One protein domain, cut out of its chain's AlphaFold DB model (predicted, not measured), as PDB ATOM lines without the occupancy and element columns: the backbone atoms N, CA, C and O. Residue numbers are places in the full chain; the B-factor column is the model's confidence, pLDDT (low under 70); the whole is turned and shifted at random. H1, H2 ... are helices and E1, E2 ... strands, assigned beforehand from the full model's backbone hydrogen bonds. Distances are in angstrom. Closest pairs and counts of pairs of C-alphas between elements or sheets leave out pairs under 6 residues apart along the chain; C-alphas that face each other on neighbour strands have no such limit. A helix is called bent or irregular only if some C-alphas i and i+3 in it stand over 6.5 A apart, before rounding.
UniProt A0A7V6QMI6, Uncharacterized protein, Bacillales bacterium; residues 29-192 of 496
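What this domain is: This is residues 29 to 192 of the 496 residues of an uncharacterized protein of Bacillales bacterium (UniProt A0A7V6QMI6). A small closed barrel of six strands, E1 E2 E3 E4 E6 E5 and back to E1, has a wing: the long strand E2, bent by 112 degrees at residue 59, runs on past E1 and pairs there with E8, which has E7 beside it. The sheet curls round the short helix H3, while H1 packs on the outside of the barrel over E4, and H2 packs on H1. The printed part has 164 residues, with eight named strands and three named helices in the order E1 E2 E3 E4 H1 H2 E5 E6 H3 E7 E8; the class is mixed, the ring is antiparallel, and E8 joins E2 parallel. It is compact, with a radius of gyration of the C-alphas of 15.3 A, and spans 45 by 35 by 30 A.

How they stand to each other: Start at the hairpin of E1, residues 41 to 47, and E2, residues 56 to 72, where N 44 and O 59 are 2.8 A apart, within hydrogen-bond range. E3, residues 81 to 90, lies on the other side of E2, with N 64 and O 87 at 2.8 A. E4, residues 104 to 109, follows with N 88 and O 105 at 2.8 A and ends a meander, E1 to E4, each strand the antiparallel neighbour of the one before. H1, residues 112 to 121, is over E4 outside the barrel, at a height of 8.4 A over the sheet; the closest C-alphas are those of Leu 108 and Ile 115, 7.5 A apart. H2, residues 126 to 136, touches H1 at a steep tilt of 50 degrees, opposite ways, closest at the C-alphas of Thr 116 and Ala 129, 5.0 A. Next comes the hairpin of E5, residues 146 to 149, and E6, residues 153 to 157, with N 149 and O 153 at 2.8 A. E6 is antiparallel to E4, with N 108 and O 156 at 2.9 A, and E5 to E1, with N 45 and O 148 at 2.8 A. H3, residues 158 to 164, stands at the sheet's level. The last hairpin is E7, residues 168 to 174, and E8, residues 183 to 191, with N 170 and O 188 at 2.9 A; E8 is parallel to E2, with N 69 and O 187 at 2.8 A. In H1, H2 and H3 every O i to N i+4 pair is within hydrogen-bond range.

Where its parts are: Find C-alpha 41 at (174.542, 196.334, 222.035), where E1 begins. E2 runs 32.9 A from its first to its last C-alpha, E3 26.8 A, E8 22.1 A and H2 15.5 A. E8 ends at C-alpha 191, (162.437, 223.807, 233.168).

The domain as a whole: The two C-alphas farthest apart, those of Ala 95 and Arg 127, are 45.9 A apart. The printed part has no cut, and the link E3 to E4 is long. Confidence is under 70 in residues 29 to 40, 75 to 80, 99 to 103 and 175 to 183.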
ATOM      1  N   THR A  29     160.839 205.598 236.417       65.38
ATOM      2  CA  THR A  29     161.708 204.947 235.431       65.38
ATOM      3  C   THR A  29     161.047 204.970 234.059       65.38
ATOM      4  O   THR A  29     159.932 204.489 233.898       65.38
ATOM      5  N   TYR A  30     161.751 205.496 233.059       68.69
ATOM      6  CA  TYR A  30     161.339 205.476 231.658       68.69
ATOM      7  C   TYR A  30     162.420 204.761 230.853       68.69
ATOM      8  O   TYR A  30     163.532 205.257 230.686       68.69
ATOM      9  N   GLY A  31     162.121 203.546 230.411       62.59
ATOM     10  CA  GLY A  31     163.079 202.693 229.720       62.59
ATOM     11  C   GLY A  31     162.626 201.245 229.708       62.59
ATOM     12  O   GLY A  31     161.587 200.912 230.276       62.59
ATOM     13  N   ASN A  32     163.388 200.384 229.050       59.94
ATOM     14  CA  ASN A  32     163.065 198.964 229.012       59.94
ATOM     15  C   ASN A  32     163.573 198.278 230.290       59.94
ATOM     16  O   ASN A  32     164.775 198.154 230.505       59.94
ATOM     17  N   GLU A  33     162.649 197.836 231.141       55.47
ATOM     18  CA  GLU A  33     162.957 197.186 232.424       55.47
ATOM     19  C   GLU A  33     163.652 195.822 232.264       55.47
ATOM     20  O   GLU A  33     164.281 195.347 233.204       55.47
ATOM     21  N   ASN A  34     163.620 195.239 231.060       57.38
ATOM     22  CA  ASN A  34     164.175 193.919 230.753       57.38
ATOM     23  C   ASN A  34     165.553 193.965 230.053       57.38
ATOM     24  O   ASN A  34     165.935 192.991 229.406       57.38
ATOM     25  N   ILE A  35     166.295 195.079 230.121       61.88
ATOM     26  CA  ILE A  35     167.643 195.187 229.525       61.88
ATOM     27  C   ILE A  35     168.731 194.988 230.586       61.88
ATOM     28  O   ILE A  35     168.759 195.681 231.603       61.88
ATOM     29  N   PHE A  36     169.708 194.119 230.299       60.03
ATOM     30  CA  PHE A  36     170.985 194.092 231.019       60.03
ATOM     31  C   PHE A  36     171.854 195.297 230.620       60.03
ATOM     32  O   PHE A  36     172.498 195.333 229.564       60.03
ATOM     33  N   TYR A  37     171.840 196.327 231.465       67.81
ATOM     34  CA  TYR A  37     172.596 197.562 231.259       67.81
ATOM     35  C   TYR A  37     174.110 197.312 231.180       67.81
ATOM     36  O   TYR A  37     174.686 196.582 231.988       67.81
ATOM     37  N   GLY A  38     174.769 197.957 230.216       61.25
ATOM     38  CA  GLY A  38     176.218 197.873 230.008       61.25
ATOM     39  C   GLY A  38     176.724 196.588 229.339       61.25
ATOM     40  O   GLY A  38     177.929 196.462 229.166       61.25
ATOM     41  N   GLN A  39     175.842 195.656 228.957       61.75
ATOM     42  CA  GLN A  39     176.222 194.403 228.276       61.75
ATOM     43  C   GLN A  39     175.517 194.196 226.927       61.75
ATOM     44  O   GLN A  39     175.980 193.406 226.109       61.75
ATOM     45  N   HIS A  40     174.418 194.913 226.669       63.69
ATOM     46  CA  HIS A  40     173.703 194.831 225.399       63.69
ATOM     47  C   HIS A  40     174.086 195.943 224.432       63.69
ATOM     48  O   HIS A  40     173.991 197.133 224.749       63.69
ATOM     49  N   PHE A  41     174.417 195.507 223.221       72.00
ATOM     50  CA  PHE A  41     174.542 196.334 222.035       72.00
ATOM     51  C   PHE A  41     173.175 196.469 221.372       72.00
ATOM     52  O   PHE A  41     172.474 195.477 221.161       72.00
ATOM     53  N   GLN A  42     172.795 197.692 221.029       82.75
ATOM     54  CA  GLN A  42     171.700 197.939 220.096       82.75
ATOM     55  C   GLN A  42     172.232 198.695 218.890       82.75
ATOM     56  O   GLN A  42     173.066 199.589 219.038       82.75
ATOM     57  N   LYS A  43     171.742 198.343 217.698       88.81
ATOM     58  CA  LYS A  43     172.004 199.130 216.494       88.81
ATOM     59  C   LYS A  43     171.102 200.352 216.538       88.81
ATOM     60  O   LYS A  43     169.885 200.210 216.465       88.81
ATOM     61  N   MET A  44     171.698 201.521 216.698       90.31
ATOM     62  CA  MET A  44     171.011 202.800 216.762       90.31
ATOM     63  C   MET A  44     171.228 203.561 215.460       90.31
ATOM     64  O   MET A  44     172.370 203.815 215.084       90.31
ATOM     65  N   THR A  45     170.132 203.951 214.817       92.38
ATOM     66  CA  THR A  45     170.109 204.802 213.625       92.38
ATOM     67  C   THR A  45     169.504 206.155 213.986       92.38
ATOM     68  O   THR A  45     168.449 206.204 214.616       92.38
ATOM     69  N   GLY A  46     170.133 207.261 213.596       91.06
ATOM     70  CA  GLY A  46     169.625 208.616 213.847       91.06
ATOM     71  C   GLY A  46     170.642 209.686 213.473       91.06
ATOM     72  O   GLY A  46     171.720 209.353 212.989       91.06
ATOM     73  N   ASP A  47     170.318 210.961 213.697       88.94
ATOM     74  CA  ASP A  47     171.293 212.052 213.561       88.94
ATOM     75  C   ASP A  47     172.314 211.992 214.709       88.94
ATOM     76  O   ASP A  47     172.019 212.352 215.856       88.94
ATOM     77  N   LEU A  48     173.518 211.511 214.390       86.06
ATOM     78  CA  LEU A  48     174.594 211.280 215.353       86.06
ATOM     79  C   LEU A  48     175.604 212.443 215.395       86.06
ATOM     80  O   LEU A  48     176.639 212.347 216.066       86.06
ATOM     81  N   THR A  49     175.287 213.574 214.750       83.38
ATOM     82  CA  THR A  49     176.180 214.739 214.616       83.38
ATOM     83  C   THR A  49     176.616 215.305 215.964       83.38
ATOM     84  O   THR A  49     177.760 215.731 216.123       83.38
ATOM     85  N   SER A  50     175.765 215.238 216.998       76.56
ATOM     86  CA  SER A  50     176.140 215.706 218.345       76.56
ATOM     87  C   SER A  50     177.232 214.870 219.030       76.56
ATOM     88  O   SER A  50     177.818 215.320 220.018       76.56
ATOM     89  N   SER A  51     177.523 213.694 218.474       76.12
ATOM     90  CA  SER A  51     178.598 212.778 218.856       76.12
ATOM     91  C   SER A  51     179.748 212.766 217.849       76.12
ATOM     92  O   SER A  51     180.567 211.858 217.884       76.12
ATOM     93  N   GLY A  52     179.808 213.747 216.944       76.00
ATOM     94  CA  GLY A  52     180.881 213.878 215.957       76.00
ATOM     95  C   GLY A  52     180.853 212.844 214.832       76.00
ATOM     96  O   GLY A  52     181.836 212.716 214.110       76.00
ATOM     97  N   VAL A  53     179.736 212.133 214.663       83.75
ATOM     98  CA  VAL A  53     179.476 211.253 213.518       83.75
ATOM     99  C   VAL A  53     178.623 212.026 212.516       83.75
ATOM    100  O   VAL A  53     177.609 212.600 212.895       83.75
ATOM    101  N   ALA A  54     179.024 212.087 211.249       82.38
ATOM    102  CA  ALA A  54     178.359 212.946 210.272       82.38
ATOM    103  C   ALA A  54     176.931 212.472 209.934       82.38
ATOM    104  O   ALA A  54     176.746 211.385 209.390       82.38
ATOM    105  N   GLY A  55     175.934 213.330 210.179       84.88
ATOM    106  CA  GLY A  55     174.565 213.159 209.696       84.88
ATOM    107  C   GLY A  55     173.828 211.953 210.284       84.88
ATOM    108  O   GLY A  55     174.043 211.558 211.432       84.88
ATOM    109  N   ILE A  56     172.915 211.392 209.483       89.31
ATOM    110  CA  ILE A  56     172.166 210.189 209.850       89.31
ATOM    111  C   ILE A  56     173.066 208.972 209.648       89.31
ATOM    112  O   ILE A  56     173.444 208.659 208.520       89.31
ATOM    113  N   ALA A  57     173.376 208.270 210.733       89.06
ATOM    114  CA  ALA A  57     174.256 207.108 210.716       89.06
ATOM    115  C   ALA A  57     173.723 205.991 211.613       89.06
ATOM    116  O   ALA A  57     172.945 206.233 212.540       89.06
ATOM    117  N   THR A  58     174.184 204.768 211.346       90.81
ATOM    118  CA  THR A  58     173.911 203.590 212.174       90.81
ATOM    119  C   THR A  58     175.168 203.206 212.941       90.81
ATOM    120  O   THR A  58     176.231 203.013 212.344       90.81
ATOM    121  N   ARG A  59     175.054 203.067 214.263       88.06
ATOM    122  CA  ARG A  59     176.147 202.637 215.145       88.06
ATOM    123  C   ARG A  59     175.666 201.651 216.193       88.06
ATOM    124  O   ARG A  59     174.500 201.663 216.584       88.06
ATOM    125  N   GLU A  60     176.574 200.815 216.676       87.75
ATOM    126  CA  GLU A  60     176.317 200.046 217.889       87.75
ATOM    127  C   GLU A  60     176.394 200.966 219.110       87.75
ATOM    128  O   GLU A  60     177.226 201.873 219.173       87.75
ATOM    129  N   ALA A  61     175.506 200.755 220.079       86.06
ATOM    130  CA  ALA A  61     175.459 201.547 221.299       86.06
ATOM    131  C   ALA A  61     175.244 200.678 222.543       86.06
ATOM    132  O   ALA A  61     174.405 199.774 222.545       86.06
ATOM    133  N   TYR A  62     175.957 201.010 223.622       83.31
ATOM    134  CA  TYR A  62     175.724 200.466 224.957       83.31
ATOM    135  C   TYR A  62     174.555 201.175 225.631       83.31
ATOM    136  O   TYR A  62     174.584 202.395 225.839       83.31
ATOM    137  N   VAL A  63     173.569 200.401 226.078       82.56
ATOM    138  CA  VAL A  63     172.471 200.935 226.888       82.56
ATOM    139  C   VAL A  63     172.938 201.112 228.332       82.56
ATOM    140  O   VAL A  63     173.332 200.157 229.000       82.56
ATOM    141  N   ASN A  64     172.883 202.346 228.826       80.38
ATOM    142  CA  ASN A  64     173.214 202.725 230.197       80.38
ATOM    143  C   ASN A  64     172.007 203.371 230.872       80.38
ATOM    144  O   ASN A  64     171.170 203.976 230.205       80.38
ATOM    145  N   ARG A  65     171.944 203.302 232.205       81.69
ATOM    146  CA  ARG A  65     170.919 204.017 232.966       81.69
ATOM    147  C   ARG A  65     171.434 205.367 233.427       81.69
ATOM    148  O   ARG A  65     172.479 205.444 234.070       81.69
ATOM    149  N   TRP A  66     170.699 206.422 233.113       84.31
ATOM    150  CA  TRP A  66     171.002 207.788 233.524       84.31
ATOM    151  C   TRP A  66     169.887 208.355 234.392       84.31
ATOM    152  O   TRP A  66     168.728 207.971 234.264       84.31
ATOM    153  N   GLN A  67     170.240 209.281 235.276       85.19
ATOM    154  CA  GLN A  67     169.292 210.032 236.087       85.19
ATOM    155  C   GLN A  67     169.178 211.460 235.552       85.19
ATOM    156  O   GLN A  67     170.147 212.216 235.537       85.19
ATOM    157  N   GLY A  68     167.986 211.839 235.109       86.56
ATOM    158  CA  GLY A  68     167.626 213.218 234.818       86.56
ATOM    159  C   GLY A  68     167.303 213.970 236.102       86.56
ATOM    160  O   GLY A  68     166.488 213.506 236.897       86.56
ATOM    161  N   LYS A  69     167.937 215.128 236.282       87.81
ATOM    162  CA  LYS A  69     167.632 216.130 237.306       87.81
ATOM    163  C   LYS A  69     166.968 217.315 236.626       87.81
ATOM    164  O   LYS A  69     167.602 217.971 235.800       87.81
ATOM    165  N   PHE A  70     165.717 217.588 236.965       87.44
ATOM    166  CA  PHE A  70     164.941 218.664 236.351       87.44
ATOM    167  C   PHE A  70     164.699 219.772 237.359       87.44
ATOM    168  O   PHE A  70     164.011 219.541 238.351       87.44
ATOM    169  N   ASN A  71     165.246 220.960 237.077       86.00
ATOM    170  CA  ASN A  71     165.159 222.112 237.967       86.00
ATOM    171  C   ASN A  71     164.436 223.286 237.317       86.00
ATOM    172  O   ASN A  71     164.768 223.677 236.203       86.00
ATOM    173  N   GLU A  72     163.504 223.913 238.025       83.56
ATOM    174  CA  GLU A  72     162.979 225.219 237.624       83.56
ATOM    175  C   GLU A  72     163.958 226.310 238.089       83.56
ATOM    176  O   GLU A  72     164.173 226.507 239.278       83.56
ATOM    177  N   ASN A  73     164.626 227.000 237.163       77.31
ATOM    178  CA  ASN A  73     165.697 227.940 237.531       77.31
ATOM    179  C   ASN A  73     165.376 229.409 237.219       77.31
ATOM    180  O   ASN A  73     166.128 230.291 237.619       77.31
ATOM    181  N   ILE A  74     164.277 229.686 236.512       77.50
ATOM    182  CA  ILE A  74     163.923 231.051 236.093       77.50
ATOM    183  C   ILE A  74     163.336 231.868 237.255       77.50
ATOM    184  O   ILE A  74     163.570 233.070 237.342       77.50
ATOM    185  N   THR A  75     162.602 231.231 238.169       69.50
ATOM    186  CA  THR A  75     162.004 231.873 239.358       69.50
ATOM    187  C   THR A  75     162.848 231.698 240.622       69.50
ATOM    188  O   THR A  75     162.403 232.086 241.698       69.50
ATOM    189  N   ASN A  76     164.042 231.102 240.511       66.56
ATOM    190  CA  ASN A  76     164.857 230.622 241.636       66.56
ATOM    191  C   ASN A  76     164.159 229.574 242.533       66.56
ATOM    192  O   ASN A  76     164.561 229.384 243.680       66.56
ATOM    193  N   THR A  77     163.140 228.872 242.021       66.19
ATOM    194  CA  THR A  77     162.432 227.813 242.758       66.19
ATOM    195  C   THR A  77     162.964 226.441 242.361       66.19
ATOM    196  O   THR A  77     162.524 225.855 241.381       66.19
ATOM    197  N   PHE A  78     163.908 225.887 243.119       60.25
ATOM    198  CA  PHE A  78     164.491 224.587 242.780       60.25
ATOM    199  C   PHE A  78     163.513 223.437 243.065       60.25
ATOM    200  O   PHE A  78     163.381 222.987 244.200       60.25
ATOM    201  N   SER A  79     162.854 222.929 242.024       61.91
ATOM    202  CA  SER A  79     162.343 221.553 242.017       61.91
ATOM    203  C   SER A  79     163.497 220.610 241.676       61.91
ATOM    204  O   SER A  79     164.304 220.954 240.827       61.91
ATOM    205  N   THR A  80     163.611 219.444 242.308       64.12
ATOM    206  CA  THR A  80     164.559 218.398 241.885       64.12
ATOM    207  C   THR A  80     163.780 217.134 241.568       64.12
ATOM    208  O   THR A  80     163.816 216.164 242.328       64.12
ATOM    209  N   THR A  81     163.041 217.136 240.457       73.44
ATOM    210  CA  THR A  81     162.440 215.889 239.975       73.44
ATOM    211  C   THR A  81     163.559 214.979 239.476       73.44
ATOM    212  O   THR A  81     164.402 215.402 238.678       73.44
ATOM    213  N   LEU A  82     163.573 213.737 239.966       76.25
ATOM    214  CA  LEU A  82     164.547 212.712 239.603       76.25
ATOM    215  C   LEU A  82     163.881 211.655 238.724       76.25
ATOM    216  O   LEU A  82     162.910 211.014 239.126       76.25
ATOM    217  N   THR A  83     164.424 211.452 237.527       81.38
ATOM    218  CA  THR A  83     163.853 210.525 236.545       81.38
ATOM    219  C   THR A  83     164.923 209.608 235.980       81.38
ATOM    220  O   THR A  83     165.920 210.078 235.442       81.38
ATOM    221  N   LYS A  84     164.724 208.294 236.061       82.50
ATOM    222  CA  LYS A  84     165.637 207.307 235.472       82.50
ATOM    223  C   LYS A  84     165.298 207.105 233.997       82.50
ATOM    224  O   LYS A  84     164.144 206.856 233.668       82.50
ATOM    225  N   MET A  85     166.292 207.212 233.120       84.12
ATOM    226  CA  MET A  85     166.138 207.148 231.664       84.12
ATOM    227  C   MET A  85     167.220 206.285 231.022       84.12
ATOM    228  O   MET A  85     168.341 206.204 231.529       84.12
ATOM    229  N   ASP A  86     166.884 205.648 229.905       86.31
ATOM    230  CA  ASP A  86     167.864 204.932 229.091       86.31
ATOM    231  C   ASP A  86     168.709 205.929 228.286       86.31
ATOM    232  O   ASP A  86     168.196 206.842 227.631       86.31
ATOM    233  N   ASN A  87     170.023 205.746 228.342       87.44
ATOM    234  CA  ASN A  87     170.999 206.510 227.585       87.44
ATOM    235  C   ASN A  87     171.853 205.563 226.740       87.44
ATOM    236  O   ASN A  87     172.513 204.664 227.266       87.44
ATOM    237  N   TYR A  88     171.881 205.812 225.439       86.88
ATOM    238  CA  TYR A  88     172.534 204.981 224.440       86.88
ATOM    239  C   TYR A  88     173.893 205.582 224.103       86.88
ATOM    240  O   TYR A  88     173.972 206.613 223.437       86.88
ATOM    241  N   ASN A  89     174.956 204.967 224.620       84.62
ATOM    242  CA  ASN A  89     176.332 205.394 224.390       84.62
ATOM    243  C   ASN A  89     176.881 204.738 223.126       84.62
ATOM    244  O   ASN A  89     177.095 203.529 223.131       84.62
ATOM    245  N   ILE A  90     177.129 205.526 222.082       84.81
ATOM    246  CA  ILE A  90     177.727 205.062 220.830       84.81
ATOM    247  C   ILE A  90     179.096 204.440 221.097       84.81
ATOM    248  O   ILE A  90     179.892 204.944 221.898       84.81
ATOM    249  N   ILE A  91     179.347 203.347 220.390       80.25
ATOM    250  CA  ILE A  91     180.622 202.654 220.332       80.25
ATOM    251  C   ILE A  91     181.390 203.169 219.132       80.25
ATOM    252  O   ILE A  91     180.874 203.222 218.018       80.25
ATOM    253  N   GLU A  92     182.631 203.546 219.393       76.31
ATOM    254  CA  GLU A  92     183.593 203.939 218.375       76.31
ATOM    255  C   GLU A  92     183.922 202.737 217.498       76.31
ATOM    256  O   GLU A  92     184.490 201.755 217.977       76.31
ATOM    257  N   SER A  93     183.501 202.797 216.236       77.50
ATOM    258  CA  SER A  93     183.647 201.689 215.289       77.50
ATOM    259  C   SER A  93     184.306 202.101 213.977       77.50
ATOM    260  O   SER A  93     184.826 201.242 213.271       77.50
ATOM    261  N   GLU A  94     184.307 203.393 213.640       79.75
ATOM    262  CA  GLU A  94     184.916 203.917 212.416       79.75
ATOM    263  C   GLU A  94     185.993 204.965 212.725       79.75
ATOM    264  O   GLU A  94     185.873 205.741 213.666       79.75
ATOM    265  N   ALA A  95     187.036 205.036 211.889       70.94
ATOM    266  CA  ALA A  95     188.153 205.972 212.070       70.94
ATOM    267  C   ALA A  95     187.746 207.460 211.994       70.94
ATOM    268  O   ALA A  95     188.487 208.328 212.451       70.94
ATOM    269  N   SER A  96     186.589 207.761 211.400       70.56
ATOM    270  CA  SER A  96     186.004 209.104 211.336       70.56
ATOM    271  C   SER A  96     185.166 209.472 212.563       70.56
ATOM    272  O   SER A  96     184.724 210.616 212.662       70.56
ATOM    273  N   ASP A  97     184.907 208.532 213.473       74.56
ATOM    274  CA  ASP A  97     184.118 208.804 214.665       74.56
ATOM    275  C   ASP A  97     184.931 209.686 215.635       74.56
ATOM    276  O   ASP A  97     185.909 209.246 216.231       74.56
ATOM    277  N   ASN A  98     184.535 210.950 215.823       71.81
ATOM    278  CA  ASN A  98     185.216 211.871 216.740       71.81
ATOM    279  C   ASN A  98     184.284 212.319 217.868       71.81
ATOM    280  O   ASN A  98     183.682 213.393 217.830       71.81
ATOM    281  N   PHE A  99     184.184 211.497 218.910       69.50
ATOM    282  CA  PHE A  99     183.190 211.712 219.961       69.50
ATOM    283  C   PHE A  99     183.420 212.947 220.830       69.50
ATOM    284  O   PHE A  99     182.472 213.387 221.477       69.50
ATOM    285  N   GLY A 100     184.642 213.488 220.923       60.16
ATOM    286  CA  GLY A 100     184.931 214.683 221.735       60.16
ATOM    287  C   GLY A 100     184.390 214.628 223.178       60.16
ATOM    288  O   GLY A 100     183.998 215.654 223.732       60.16
ATOM    289  N   GLY A 101     184.276 213.428 223.769       61.28
ATOM    290  CA  GLY A 101     183.681 213.195 225.096       61.28
ATOM    291  C   GLY A 101     182.142 213.104 225.156       61.28
ATOM    292  O   GLY A 101     181.587 212.930 226.238       61.28
ATOM    293  N   ARG A 102     181.428 213.180 224.027       66.06
ATOM    294  CA  ARG A 102     179.956 213.176 223.915       66.06
ATOM    295  C   ARG A 102     179.453 211.886 223.272       66.06
ATOM    296  O   ARG A 102     179.190 211.824 222.075       66.06
ATOM    297  N   ARG A 103     179.321 210.832 224.075       68.00
ATOM    298  CA  ARG A 103     179.015 209.488 223.554       68.00
ATOM    299  C   ARG A 103     177.531 209.109 223.605       68.00
ATOM    300  O   ARG A 103     177.154 208.170 222.924       68.00
ATOM    301  N   GLY A 104     176.701 209.806 224.386       79.25
ATOM    302  CA  GLY A 104     175.374 209.320 224.789       79.25
ATOM    303  C   GLY A 104     174.168 210.094 224.261       79.25
ATOM    304  O   GLY A 104     174.173 211.325 224.252       79.25
ATOM    305  N   TYR A 105     173.105 209.363 223.919       87.44
ATOM    306  CA  TYR A 105     171.777 209.898 223.612       87.44
ATOM    307  C   TYR A 105     170.755 209.393 224.630       87.44
ATOM    308  O   TYR A 105     170.507 208.192 224.726       87.44
ATOM    309  N   MET A 106     170.126 210.309 225.367       89.12
ATOM    310  CA  MET A 106     168.958 209.993 226.194       89.12
ATOM    311  C   MET A 106     167.720 209.938 225.309       89.12
ATOM    312  O   MET A 106     167.374 210.936 224.667       89.12
ATOM    313  N   LEU A 107     167.080 208.774 225.274       89.81
ATOM    314  CA  LEU A 107     166.012 208.471 224.333       89.81
ATOM    315  C   LEU A 107     164.764 207.980 225.070       89.81
ATOM    316  O   LEU A 107     164.843 207.124 225.950       89.81
ATOM    317  N   LEU A 108     163.598 208.484 224.662       90.06
ATOM    318  CA  LEU A 108     162.290 208.012 225.113       90.06
ATOM    319  C   LEU A 108     161.556 207.311 223.963       90.06
ATOM    320  O   LEU A 108     161.540 207.847 222.854       90.06
ATOM    321  N   PRO A 109     160.927 206.144 224.196       89.75
ATOM    322  CA  PRO A 109     160.093 205.500 223.186       89.75
ATOM    323  C   PRO A 109     158.970 206.428 222.707       89.75
ATOM    324  O   PRO A 109     158.263 207.018 223.529       89.75
ATOM    325  N   ILE A 110     158.742 206.497 221.394       91.19
ATOM    326  CA  ILE A 110     157.607 207.232 220.813       91.19
ATOM    327  C   ILE A 110     156.332 206.410 221.038       91.19
ATOM    328  O   ILE A 110     155.881 205.645 220.188       91.19
ATOM    329  N   ARG A 111     155.769 206.523 222.244       90.12
ATOM    330  CA  ARG A 111     154.509 205.893 222.659       90.12
ATOM    331  C   ARG A 111     153.717 206.881 223.504       90.12
ATOM    332  O   ARG A 111     154.232 207.355 224.515       90.12
ATOM    333  N   GLN A 112     152.462 207.143 223.139       90.00
ATOM    334  CA  GLN A 112     151.637 208.152 223.814       90.00
ATOM    335  C   GLN A 112     151.600 207.995 225.346       90.00
ATOM    336  O   GLN A 112     151.832 208.994 226.022       90.00
ATOM    337  N   PRO A 113     151.410 206.792 225.933       90.50
ATOM    338  CA  PRO A 113     151.396 206.654 227.392       90.50
ATOM    339  C   PRO A 113     152.725 207.052 228.049       90.50
ATOM    340  O   PRO A 113     152.719 207.727 229.076       90.50
ATOM    341  N   VAL A 114     153.856 206.695 227.430       89.19
ATOM    342  CA  VAL A 114     155.206 206.996 227.937       89.19
ATOM    343  C   VAL A 114     155.468 208.498 227.894       89.19
ATOM    344  O   VAL A 114     155.886 209.079 228.891       89.19
ATOM    345  N   ILE A 115     155.175 209.134 226.759       90.56
ATOM    346  CA  ILE A 115     155.370 210.574 226.559       90.56
ATOM    347  C   ILE A 115     154.470 211.374 227.505       90.56
ATOM    348  O   ILE A 115     154.951 212.270 228.195       90.56
ATOM    349  N   THR A 116     153.189 211.014 227.608       90.94
ATOM    350  CA  THR A 116     152.248 211.668 228.524       90.94
ATOM    351  C   THR A 116     152.687 211.525 229.977       90.94
ATOM    352  O   THR A 116     152.705 212.514 230.708       90.94
ATOM    353  N   GLN A 117     153.078 210.323 230.407       89.56
ATOM    354  CA  GLN A 117     153.542 210.099 231.775       89.56
ATOM    355  C   GLN A 117     154.847 210.853 232.060       89.56
ATOM    356  O   GLN A 117     155.009 211.373 233.161       89.56
ATOM    357  N   PHE A 118     155.772 210.921 231.100       90.50
ATOM    358  CA  PHE A 118     157.013 211.690 231.225       90.50
ATOM    359  C   PHE A 118     156.733 213.185 231.386       90.50
ATOM    360  O   PHE A 118     157.226 213.814 232.312       90.50
ATOM    361  N   ILE A 119     155.870 213.751 230.545       91.25
ATOM    362  CA  ILE A 119     155.515 215.172 230.620       91.25
ATOM    363  C   ILE A 119     154.832 215.488 231.957       91.25
ATOM    364  O   ILE A 119     155.178 216.474 232.605       91.25
ATOM    365  N   LYS A 120     153.924 214.621 232.420       87.75
ATOM    366  CA  LYS A 120     153.249 214.776 233.718       87.75
ATOM    367  C   LYS A 120     154.194 214.719 234.914       87.75
ATOM    368  O   LYS A 120     154.004 215.488 235.852       87.75
ATOM    369  N   SER A 121     155.216 213.857 234.898       86.44
ATOM    370  CA  SER A 121     156.186 213.796 236.005       86.44
ATOM    371  C   SER A 121     157.040 215.062 236.117       86.44
ATOM    372  O   SER A 121     157.566 215.363 237.186       86.44
ATOM    373  N   LEU A 122     157.108 215.855 235.047       87.19
ATOM    374  CA  LEU A 122     157.774 217.154 234.998       87.19
ATOM    375  C   LEU A 122     156.806 218.335 235.203       87.19
ATOM    376  O   LEU A 122     157.064 219.434 234.714       87.19
ATOM    377  N   ASN A 123     155.690 218.119 235.911       84.38
ATOM    378  CA  ASN A 123     154.619 219.100 236.149       84.38
ATOM    379  C   ASN A 123     153.890 219.573 234.872       84.38
ATOM    380  O   ASN A 123     153.238 220.622 234.854       84.38
ATOM    381  N   GLY A 124     153.977 218.809 233.784       85.94
ATOM    382  CA  GLY A 124     153.175 219.015 232.583       85.94
ATOM    383  C   GLY A 124     151.705 218.634 232.795       85.94
ATOM    384  O   GLY A 124     151.395 217.701 233.533       85.94
ATOM    385  N   ASN A 125     150.783 219.329 232.129       88.75
ATOM    386  CA  ASN A 125     149.361 218.974 232.125       88.75
ATOM    387  C   ASN A 125     148.980 218.144 230.881       88.75
ATOM    388  O   ASN A 125     149.770 217.994 229.947       88.75
ATOM    389  N   ASP A 126     147.753 217.609 230.850       90.50
ATOM    390  CA  ASP A 126     147.259 216.785 229.732       90.50
ATOM    391  C   ASP A 126     147.306 217.505 228.381       90.50
ATOM    392  O   ASP A 126     147.618 216.905 227.353       90.50
ATOM    393  N   ARG A 127     147.044 218.814 228.375       89.62
ATOM    394  CA  ARG A 127     147.060 219.616 227.151       89.62
ATOM    395  C   ARG A 127     148.474 219.772 226.598       89.62
ATOM    396  O   ARG A 127     148.666 219.610 225.396       89.62
ATOM    397  N   GLN A 128     149.455 220.041 227.458       91.44
ATOM    398  CA  GLN A 128     150.862 220.101 227.072       91.44
ATOM    399  C   GLN A 128     151.356 218.727 226.602       91.44
ATOM    400  O   GLN A 128     152.041 218.636 225.584       91.44
ATOM    401  N   ALA A 129     150.954 217.654 227.290       93.19
ATOM    402  CA  ALA A 129     151.258 216.288 226.879       93.19
ATOM    403  C   ALA A 129     150.731 215.982 225.471       93.19
ATOM    404  O   ALA A 129     151.480 215.510 224.616       93.19
ATOM    405  N   GLN A 130     149.472 216.329 225.203       94.31
ATOM    406  CA  GLN A 130     148.864 216.150 223.890       94.31
ATOM    407  C   GLN A 130     149.519 217.032 222.818       94.31
ATOM    408  O   GLN A 130     149.721 216.573 221.695       94.31
ATOM    409  N   PHE A 131     149.870 218.280 223.149       93.19
ATOM    410  CA  PHE A 131     150.587 219.188 222.250       93.19
ATOM    411  C   PHE A 131     151.918 218.583 221.794       93.19
ATOM    412  O   PHE A 131     152.186 218.534 220.595       93.19
ATOM    413  N   ILE A 132     152.724 218.074 222.729       93.50
ATOM    414  CA  ILE A 132     154.016 217.454 222.414       93.50
ATOM    415  C   ILE A 132     153.818 216.138 221.663       93.50
ATOM    416  O   ILE A 132     154.477 215.918 220.651       93.50
ATOM    417  N   TRP A 133     152.877 215.289 222.091       94.88
ATOM    418  CA  TRP A 133     152.557 214.044 221.387       94.88
ATOM    419  C   TRP A 133     152.205 214.292 219.916       94.88
ATOM    420  O   TRP A 133     152.752 213.638 219.031       94.88
ATOM    421  N   ASN A 134     151.361 215.290 219.642       94.12
ATOM    422  CA  ASN A 134     150.979 215.653 218.280       94.12
ATOM    423  C   ASN A 134     152.165 216.118 217.420       94.12
ATOM    424  O   ASN A 134     152.089 215.986 216.204       94.12
ATOM    425  N   LYS A 135     153.243 216.636 218.026       91.00
ATOM    426  CA  LYS A 135     154.462 217.023 217.302       91.00
ATOM    427  C   LYS A 135     155.369 215.848 216.951       91.00
ATOM    428  O   LYS A 135     156.094 215.946 215.971       91.00
ATOM    429  N   ILE A 136     155.365 214.778 217.749       93.44
ATOM    430  CA  ILE A 136     156.368 213.706 217.630       93.44
ATOM    431  C   ILE A 136     155.803 212.360 217.166       93.44
ATOM    432  O   ILE A 136     156.578 211.486 216.792       93.44
ATOM    433  N   LYS A 137     154.479 212.161 217.189       91.88
ATOM    434  CA  LYS A 137     153.849 210.869 216.854       91.88
ATOM    435  C   LYS A 137     154.160 210.379 215.433       91.88
ATOM    436  O   LYS A 137     154.303 209.178 215.231       91.88
ATOM    437  N   ASP A 138     154.313 211.318 214.501       88.50
ATOM    438  CA  ASP A 138     154.590 211.066 213.083       88.50
ATOM    439  C   ASP A 138     156.022 211.489 212.706       88.50
ATOM    440  O   ASP A 138     156.324 211.677 211.532       88.50
ATOM    441  N   ALA A 139     156.903 211.680 213.698       85.75
ATOM    442  CA  ALA A 139     158.295 212.034 213.450       85.75
ATOM    443  C   ALA A 139     159.023 210.912 212.692       85.75
ATOM    444  O   ALA A 139     158.832 209.724 212.968       85.75
ATOM    445  N   ASP A 140     159.895 211.311 211.772       85.12
ATOM    446  CA  ASP A 140     160.796 210.459 210.997       85.12
ATOM    447  C   ASP A 140     162.225 211.037 211.025       85.12
ATOM    448  O   ASP A 140     162.504 211.985 211.758       85.12
ATOM    449  N   PHE A 141     163.146 210.503 210.219       79.19
ATOM    450  CA  PHE A 141     164.529 210.994 210.171       79.19
ATOM    451  C   PHE A 141     164.692 212.439 209.657       79.19
ATOM    452  O   PHE A 141     165.765 213.011 209.833       79.19
ATOM    453  N   SER A 142     163.666 213.047 209.048       73.31
ATOM    454  CA  SER A 142     163.667 214.483 208.723       73.31
ATOM    455  C   SER A 142     163.413 215.359 209.955       73.31
ATOM    456  O   SER A 142     163.791 216.533 209.979       73.31
ATOM    457  N   TYR A 143     162.825 214.787 211.009       73.44
ATOM    458  CA  TYR A 143     162.637 215.454 212.287       73.44
ATOM    459  C   TYR A 143     163.887 215.309 213.151       73.44
ATOM    460  O   TYR A 143     164.267 214.217 213.582       73.44
ATOM    461  N   TYR A 144     164.492 216.450 213.485       78.75
ATOM    462  CA  TYR A 144     165.583 216.501 214.450       78.75
ATOM    463  C   TYR A 144     165.165 215.825 215.767       78.75
ATOM    464  O   TYR A 144     164.097 216.109 216.313       78.75
ATOM    465  N   GLY A 145     166.002 214.909 216.260       85.81
ATOM    466  CA  GLY A 145     165.759 214.174 217.501       85.81
ATOM    467  C   GLY A 145     165.093 212.802 217.364       85.81
ATOM    468  O   GLY A 145     164.923 212.156 218.397       85.81
ATOM    469  N   TYR A 146     164.759 212.336 216.156       92.50
ATOM    470  CA  TYR A 146     164.246 210.982 215.907       92.50
ATOM    471  C   TYR A 146     165.360 209.924 215.826       92.50
ATOM    472  O   TYR A 146     166.402 210.151 215.209       92.50
ATOM    473  N   PHE A 147     165.124 208.762 216.443       92.31
ATOM    474  CA  PHE A 147     166.044 207.622 216.471       92.31
ATOM    475  C   PHE A 147     165.293 206.306 216.283       92.31
ATOM    476  O   PHE A 147     164.166 206.139 216.753       92.31
ATOM    477  N   GLU A 148     165.963 205.337 215.674       92.88
ATOM    478  CA  GLU A 148     165.478 203.973 215.526       92.88
ATOM    479  C   GLU A 148     166.467 202.984 216.138       92.88
ATOM    480  O   GLU A 148     167.669 203.057 215.888       92.88
ATOM    481  N   LEU A 149     165.962 202.055 216.948       88.19
ATOM    482  CA  LEU A 149     166.752 200.995 217.564       88.19
ATOM    483  C   LEU A 149     166.387 199.644 216.948       88.19
ATOM    484  O   LEU A 149     165.209 199.291 216.836       88.19
ATOM    485  N   ASN A 150     167.416 198.889 216.556       86.75
ATOM    486  CA  ASN A 150     167.328 197.570 215.927       86.75
ATOM    487  C   ASN A 150     166.368 197.519 214.723       86.75
ATOM    488  O   ASN A 150     165.690 196.515 214.505       86.75
ATOM    489  N   GLY A 151     166.277 198.608 213.956       79.88
ATOM    490  CA  GLY A 151     165.475 198.652 212.731       79.88
ATOM    491  C   GLY A 151     163.952 198.634 212.940       79.88
ATOM    492  O   GLY A 151     163.215 198.330 212.008       79.88
ATOM    493  N   THR A 152     163.463 198.827 214.173       80.19
ATOM    494  CA  THR A 152     162.032 198.633 214.486       80.19
ATOM    495  C   THR A 152     161.489 199.567 215.561       80.19
ATOM    496  O   THR A 152     160.366 200.059 215.441       80.19
ATOM    497  N   LEU A 153     162.236 199.810 216.638       81.50
ATOM    498  CA  LEU A 153     161.730 200.584 217.768       81.50
ATOM    499  C   LEU A 153     162.048 202.069 217.592       81.50
ATOM    500  O   LEU A 153     163.209 202.441 217.449       81.50
ATOM    501  N   ARG A 154     161.019 202.918 217.652       91.00
ATOM    502  CA  ARG A 154     161.138 204.365 217.434       91.00
ATOM    503  C   ARG A 154     161.277 205.131 218.741       91.00
ATOM    504  O   ARG A 154     160.509 204.913 219.685       91.00
ATOM    505  N   TYR A 155     162.219 206.058 218.767       92.12
ATOM    506  CA  TYR A 155     162.574 206.856 219.929       92.12
ATOM    507  C   TYR A 155     162.732 208.327 219.565       92.12
ATOM    508  O   TYR A 155     163.008 208.683 218.421       92.12
ATOM    509  N   TYR A 156     162.592 209.179 220.573       93.19
ATOM    510  CA  TYR A 156     162.822 210.606 220.455       93.19
ATOM    511  C   TYR A 156     163.740 211.101 221.572       93.19
ATOM    512  O   TYR A 156     163.691 210.608 222.704       93.19
ATOM    513  N   ARG A 157     164.599 212.069 221.258       91.88
ATOM    514  CA  ARG A 157     165.564 212.630 222.211       91.88
ATOM    515  C   ARG A 157     164.857 213.332 223.366       91.88
ATOM    516  O   ARG A 157     164.098 214.278 223.163       91.88
ATOM    517  N   THR A 158     165.191 212.941 224.594       91.44
ATOM    518  CA  THR A 158     164.675 213.594 225.806       91.44
ATOM    519  C   THR A 158     164.977 215.098 225.845       91.44
ATOM    520  O   THR A 158     164.055 215.854 226.150       91.44
ATOM    521  N   PRO A 159     166.198 215.582 225.517       90.75
ATOM    522  CA  PRO A 159     166.469 217.021 225.465       90.75
ATOM    523  C   PRO A 159     165.517 217.810 224.560       90.75
ATOM    524  O   PRO A 159     165.143 218.924 224.915       90.75
ATOM    525  N   GLU A 160     165.077 217.222 223.445       91.81
ATOM    526  CA  GLU A 160     164.147 217.873 222.517       91.81
ATOM    527  C   GLU A 160     162.731 217.935 223.089       91.81
ATOM    528  O   GLU A 160     162.082 218.975 223.013       91.81
ATOM    529  N   ILE A 161     162.269 216.874 223.761       92.69
ATOM    530  CA  ILE A 161     160.989 216.901 224.494       92.69
ATOM    531  C   ILE A 161     161.023 217.996 225.563       92.69
ATOM    532  O   ILE A 161     160.093 218.791 225.669       92.69
ATOM    533  N   VAL A 162     162.121 218.091 226.317       92.19
ATOM    534  CA  VAL A 162     162.308 219.138 227.331       92.19
ATOM    535  C   VAL A 162     162.316 220.532 226.701       92.19
ATOM    536  O   VAL A 162     161.700 221.447 227.246       92.19
ATOM    537  N   ALA A 163     162.955 220.708 225.543       90.81
ATOM    538  CA  ALA A 163     162.930 221.968 224.806       90.81
ATOM    539  C   ALA A 163     161.507 222.339 224.348       90.81
ATOM    540  O   ALA A 163     161.101 223.495 224.479       90.81
ATOM    541  N   MET A 164     160.705 221.363 223.904       91.50
ATOM    542  CA  MET A 164     159.288 221.565 223.567       91.50
ATOM    543  C   MET A 164     158.422 221.919 224.783       91.50
ATOM    544  O   MET A 164     157.382 222.550 224.613       91.50
ATOM    545  N   MET A 165     158.858 221.569 225.997       90.75
ATOM    546  CA  MET A 165     158.241 222.005 227.257       90.75
ATOM    547  C   MET A 165     158.681 223.414 227.697       90.75
ATOM    548  O   MET A 165     158.263 223.885 228.755       90.75
ATOM    549  N   GLY A 166     159.531 224.091 226.916       89.25
ATOM    550  CA  GLY A 166     160.121 225.390 227.252       89.25
ATOM    551  C   GLY A 166     161.349 225.301 228.157       89.25
ATOM    552  O   GLY A 166     161.777 226.320 228.711       89.25
ATOM    553  N   GLY A 167     161.889 224.096 228.343       90.19
ATOM    554  CA  GLY A 167     163.105 223.813 229.092       90.19
ATOM    555  C   GLY A 167     164.383 223.907 228.251       90.19
ATOM    556  O   GLY A 167     164.357 224.275 227.078       90.19
ATOM    557  N   LYS A 168     165.521 223.553 228.850       89.88
ATOM    558  CA  LYS A 168     166.782 223.307 228.141       89.88
ATOM    559  C   LYS A 168     167.630 222.258 228.846       89.88
ATOM    560  O   LYS A 168     167.613 222.145 230.071       89.88
ATOM    561  N   TRP A 169     168.428 221.533 228.074       88.94
ATOM    562  CA  TRP A 169     169.516 220.728 228.619       88.94
ATOM    563  C   TRP A 169     170.680 221.631 229.056       88.94
ATOM    564  O   TRP A 169     170.964 222.640 228.410       88.94
ATOM    565  N   VAL A 170     171.314 221.300 230.182       87.38
ATOM    566  CA  VAL A 170     172.374 222.118 230.796       87.38
ATOM    567  C   VAL A 170     173.719 221.432 230.661       87.38
ATOM    568  O   VAL A 170     174.645 221.973 230.067       87.38
ATOM    569  N   ASN A 171     173.829 220.249 231.251       84.69
ATOM    570  CA  ASN A 171     175.048 219.466 231.255       84.69
ATOM    571  C   ASN A 171     174.734 217.997 231.517       84.69
ATOM    572  O   ASN A 171     173.611 217.608 231.860       84.69
ATOM    573  N   SER A 172     175.762 217.181 231.362       82.62
ATOM    574  CA  SER A 172     175.763 215.816 231.836       82.62
ATOM    575  C   SER A 172     177.096 215.470 232.465       82.62
ATOM    576  O   SER A 172     178.142 216.003 232.096       82.62
ATOM    577  N   THR A 173     177.047 214.562 233.425       78.19
ATOM    578  CA  THR A 173     178.220 213.985 234.068       78.19
ATOM    579  C   THR A 173     178.096 212.477 233.988       78.19
ATOM    580  O   THR A 173     177.186 211.894 234.582       78.19
ATOM    581  N   PHE A 174     179.001 211.852 233.243       71.69
ATOM    582  CA  PHE A 174     179.130 210.403 233.220       71.69
ATOM    583  C   PHE A 174     179.891 209.949 234.467       71.69
ATOM    584  O   PHE A 174     180.930 210.518 234.799       71.69
ATOM    585  N   GLN A 175     179.370 208.936 235.151       65.19
ATOM    586  CA  GLN A 175     180.069 208.272 236.242       65.19
ATOM    587  C   GLN A 175     180.305 206.826 235.811       65.19
ATOM    588  O   GLN A 175     179.345 206.053 235.765       65.19
ATOM    589  N   PRO A 176     181.545 206.448 235.453       55.00
ATOM    590  CA  PRO A 176     181.837 205.059 235.149       55.00
ATOM    591  C   PRO A 176     181.569 204.234 236.408       55.00
ATOM    592  O   PRO A 176     182.239 204.408 237.422       55.00
ATOM    593  N   SER A 177     180.571 203.355 236.353       51.84
ATOM    594  CA  SER A 177     180.377 202.327 237.368       51.84
ATOM    595  C   SER A 177     180.656 200.974 236.721       51.84
ATOM    596  O   SER A 177     180.206 200.704 235.607       51.84
ATOM    597  N   GLY A 178     181.458 200.150 237.399       47.50
ATOM    598  CA  GLY A 178     181.733 198.768 236.995       47.50
ATOM    599  C   GLY A 178     180.582 197.805 237.312       47.50
ATOM    600  O   GLY A 178     180.706 196.619 237.041       47.50
ATOM    601  N   ASP A 179     179.480 198.309 237.879       48.97
ATOM    602  CA  ASP A 179     178.325 197.519 238.295       48.97
ATOM    603  C   ASP A 179     177.175 197.665 237.292       48.97
ATOM    604  O   ASP A 179     176.560 198.725 237.125       48.97
ATOM    605  N   HIS A 180     176.843 196.551 236.648       49.41
ATOM    606  CA  HIS A 180     175.720 196.439 235.727       49.41
ATOM    607  C   HIS A 180     174.391 196.736 236.450       49.41
ATOM    608  O   HIS A 180     174.079 196.138 237.477       49.41
ATOM    609  N   GLY A 181     173.602 197.681 235.926       50.59
ATOM    610  CA  GLY A 181     172.271 198.035 236.452       50.59
ATOM    611  C   GLY A 181     172.207 199.263 237.372       50.59
ATOM    612  O   GLY A 181     171.104 199.714 237.687       50.59
ATOM    613  N   LYS A 182     173.343 199.855 237.767       60.97
ATOM    614  CA  LYS A 182     173.365 201.125 238.515       60.97
ATOM    615  C   LYS A 182     173.250 202.340 237.581       60.97
ATOM    616  O   LYS A 182     173.458 202.254 236.372       60.97
ATOM    617  N   VAL A 183     172.838 203.481 238.140       57.56
ATOM    618  CA  VAL A 183     172.823 204.769 237.430       57.56
ATOM    619  C   VAL A 183     174.274 205.178 237.159       57.56
ATOM    620  O   VAL A 183     175.025 205.421 238.095       57.56
ATOM    621  N   ASN A 184     174.647 205.281 235.883       71.69
ATOM    622  CA  ASN A 184     176.023 205.521 235.423       71.69
ATOM    623  C   ASN A 184     176.211 206.935 234.849       71.69
ATOM    624  O   ASN A 184     177.172 207.240 234.144       71.69
ATOM    625  N   GLY A 185     175.258 207.827 235.103       78.19
ATOM    626  CA  GLY A 185     175.331 209.203 234.643       78.19
ATOM    627  C   GLY A 185     174.182 210.047 235.161       78.19
ATOM    628  O   GLY A 185     173.102 209.548 235.472       78.19
ATOM    629  N   THR A 186     174.429 211.348 235.257       83.19
ATOM    630  CA  THR A 186     173.420 212.354 235.588       83.19
ATOM    631  C   THR A 186     173.323 213.351 234.443       83.19
ATOM    632  O   THR A 186     174.345 213.837 233.964       83.19
ATOM    633  N   ALA A 187     172.105 213.686 234.025       87.12
ATOM    634  CA  ALA A 187     171.836 214.798 233.122       87.12
ATOM    635  C   ALA A 187     171.015 215.864 233.840       87.12
ATOM    636  O   ALA A 187     170.002 215.553 234.460       87.12
ATOM    637  N   THR A 188     171.437 217.121 233.735       88.75
ATOM    638  CA  THR A 188     170.717 218.248 234.331       88.75
ATOM    639  C   THR A 188     169.943 218.997 233.258       88.75
ATOM    640  O   THR A 188     170.492 219.366 232.215       88.75
ATOM    641  N   PHE A 189     168.676 219.263 233.543       90.50
ATOM    642  CA  PHE A 189     167.767 220.034 232.713       90.50
ATOM    643  C   PHE A 189     167.214 221.211 233.508       90.50
ATOM    644  O   PHE A 189     166.943 221.097 234.706       90.50
ATOM    645  N   TYR A 190     167.008 222.332 232.823       90.38
ATOM    646  CA  TYR A 190     166.225 223.438 233.342       90.38
ATOM    647  C   TYR A 190     164.841 223.453 232.717       90.38
ATOM    648  O   TYR A 190     164.704 223.318 231.504       90.38
ATOM    649  N   LEU A 191     163.824 223.610 233.555       87.94
ATOM    650  CA  LEU A 191     162.437 223.807 233.168       87.94
ATOM    651  C   LEU A 191     162.063 225.274 233.376       87.94
ATOM    652  O   LEU A 191     162.613 225.957 234.245       87.94
ATOM    653  N   SER A 192     161.113 225.752 232.578       87.62
ATOM    654  CA  SER A 192     160.528 227.074 232.770       87.62
ATOM    655  C   SER A 192     159.151 226.968 233.439       87.62
ATOM    656  O   SER A 192     158.435 225.992 233.198       87.62
TER     657      SER A 192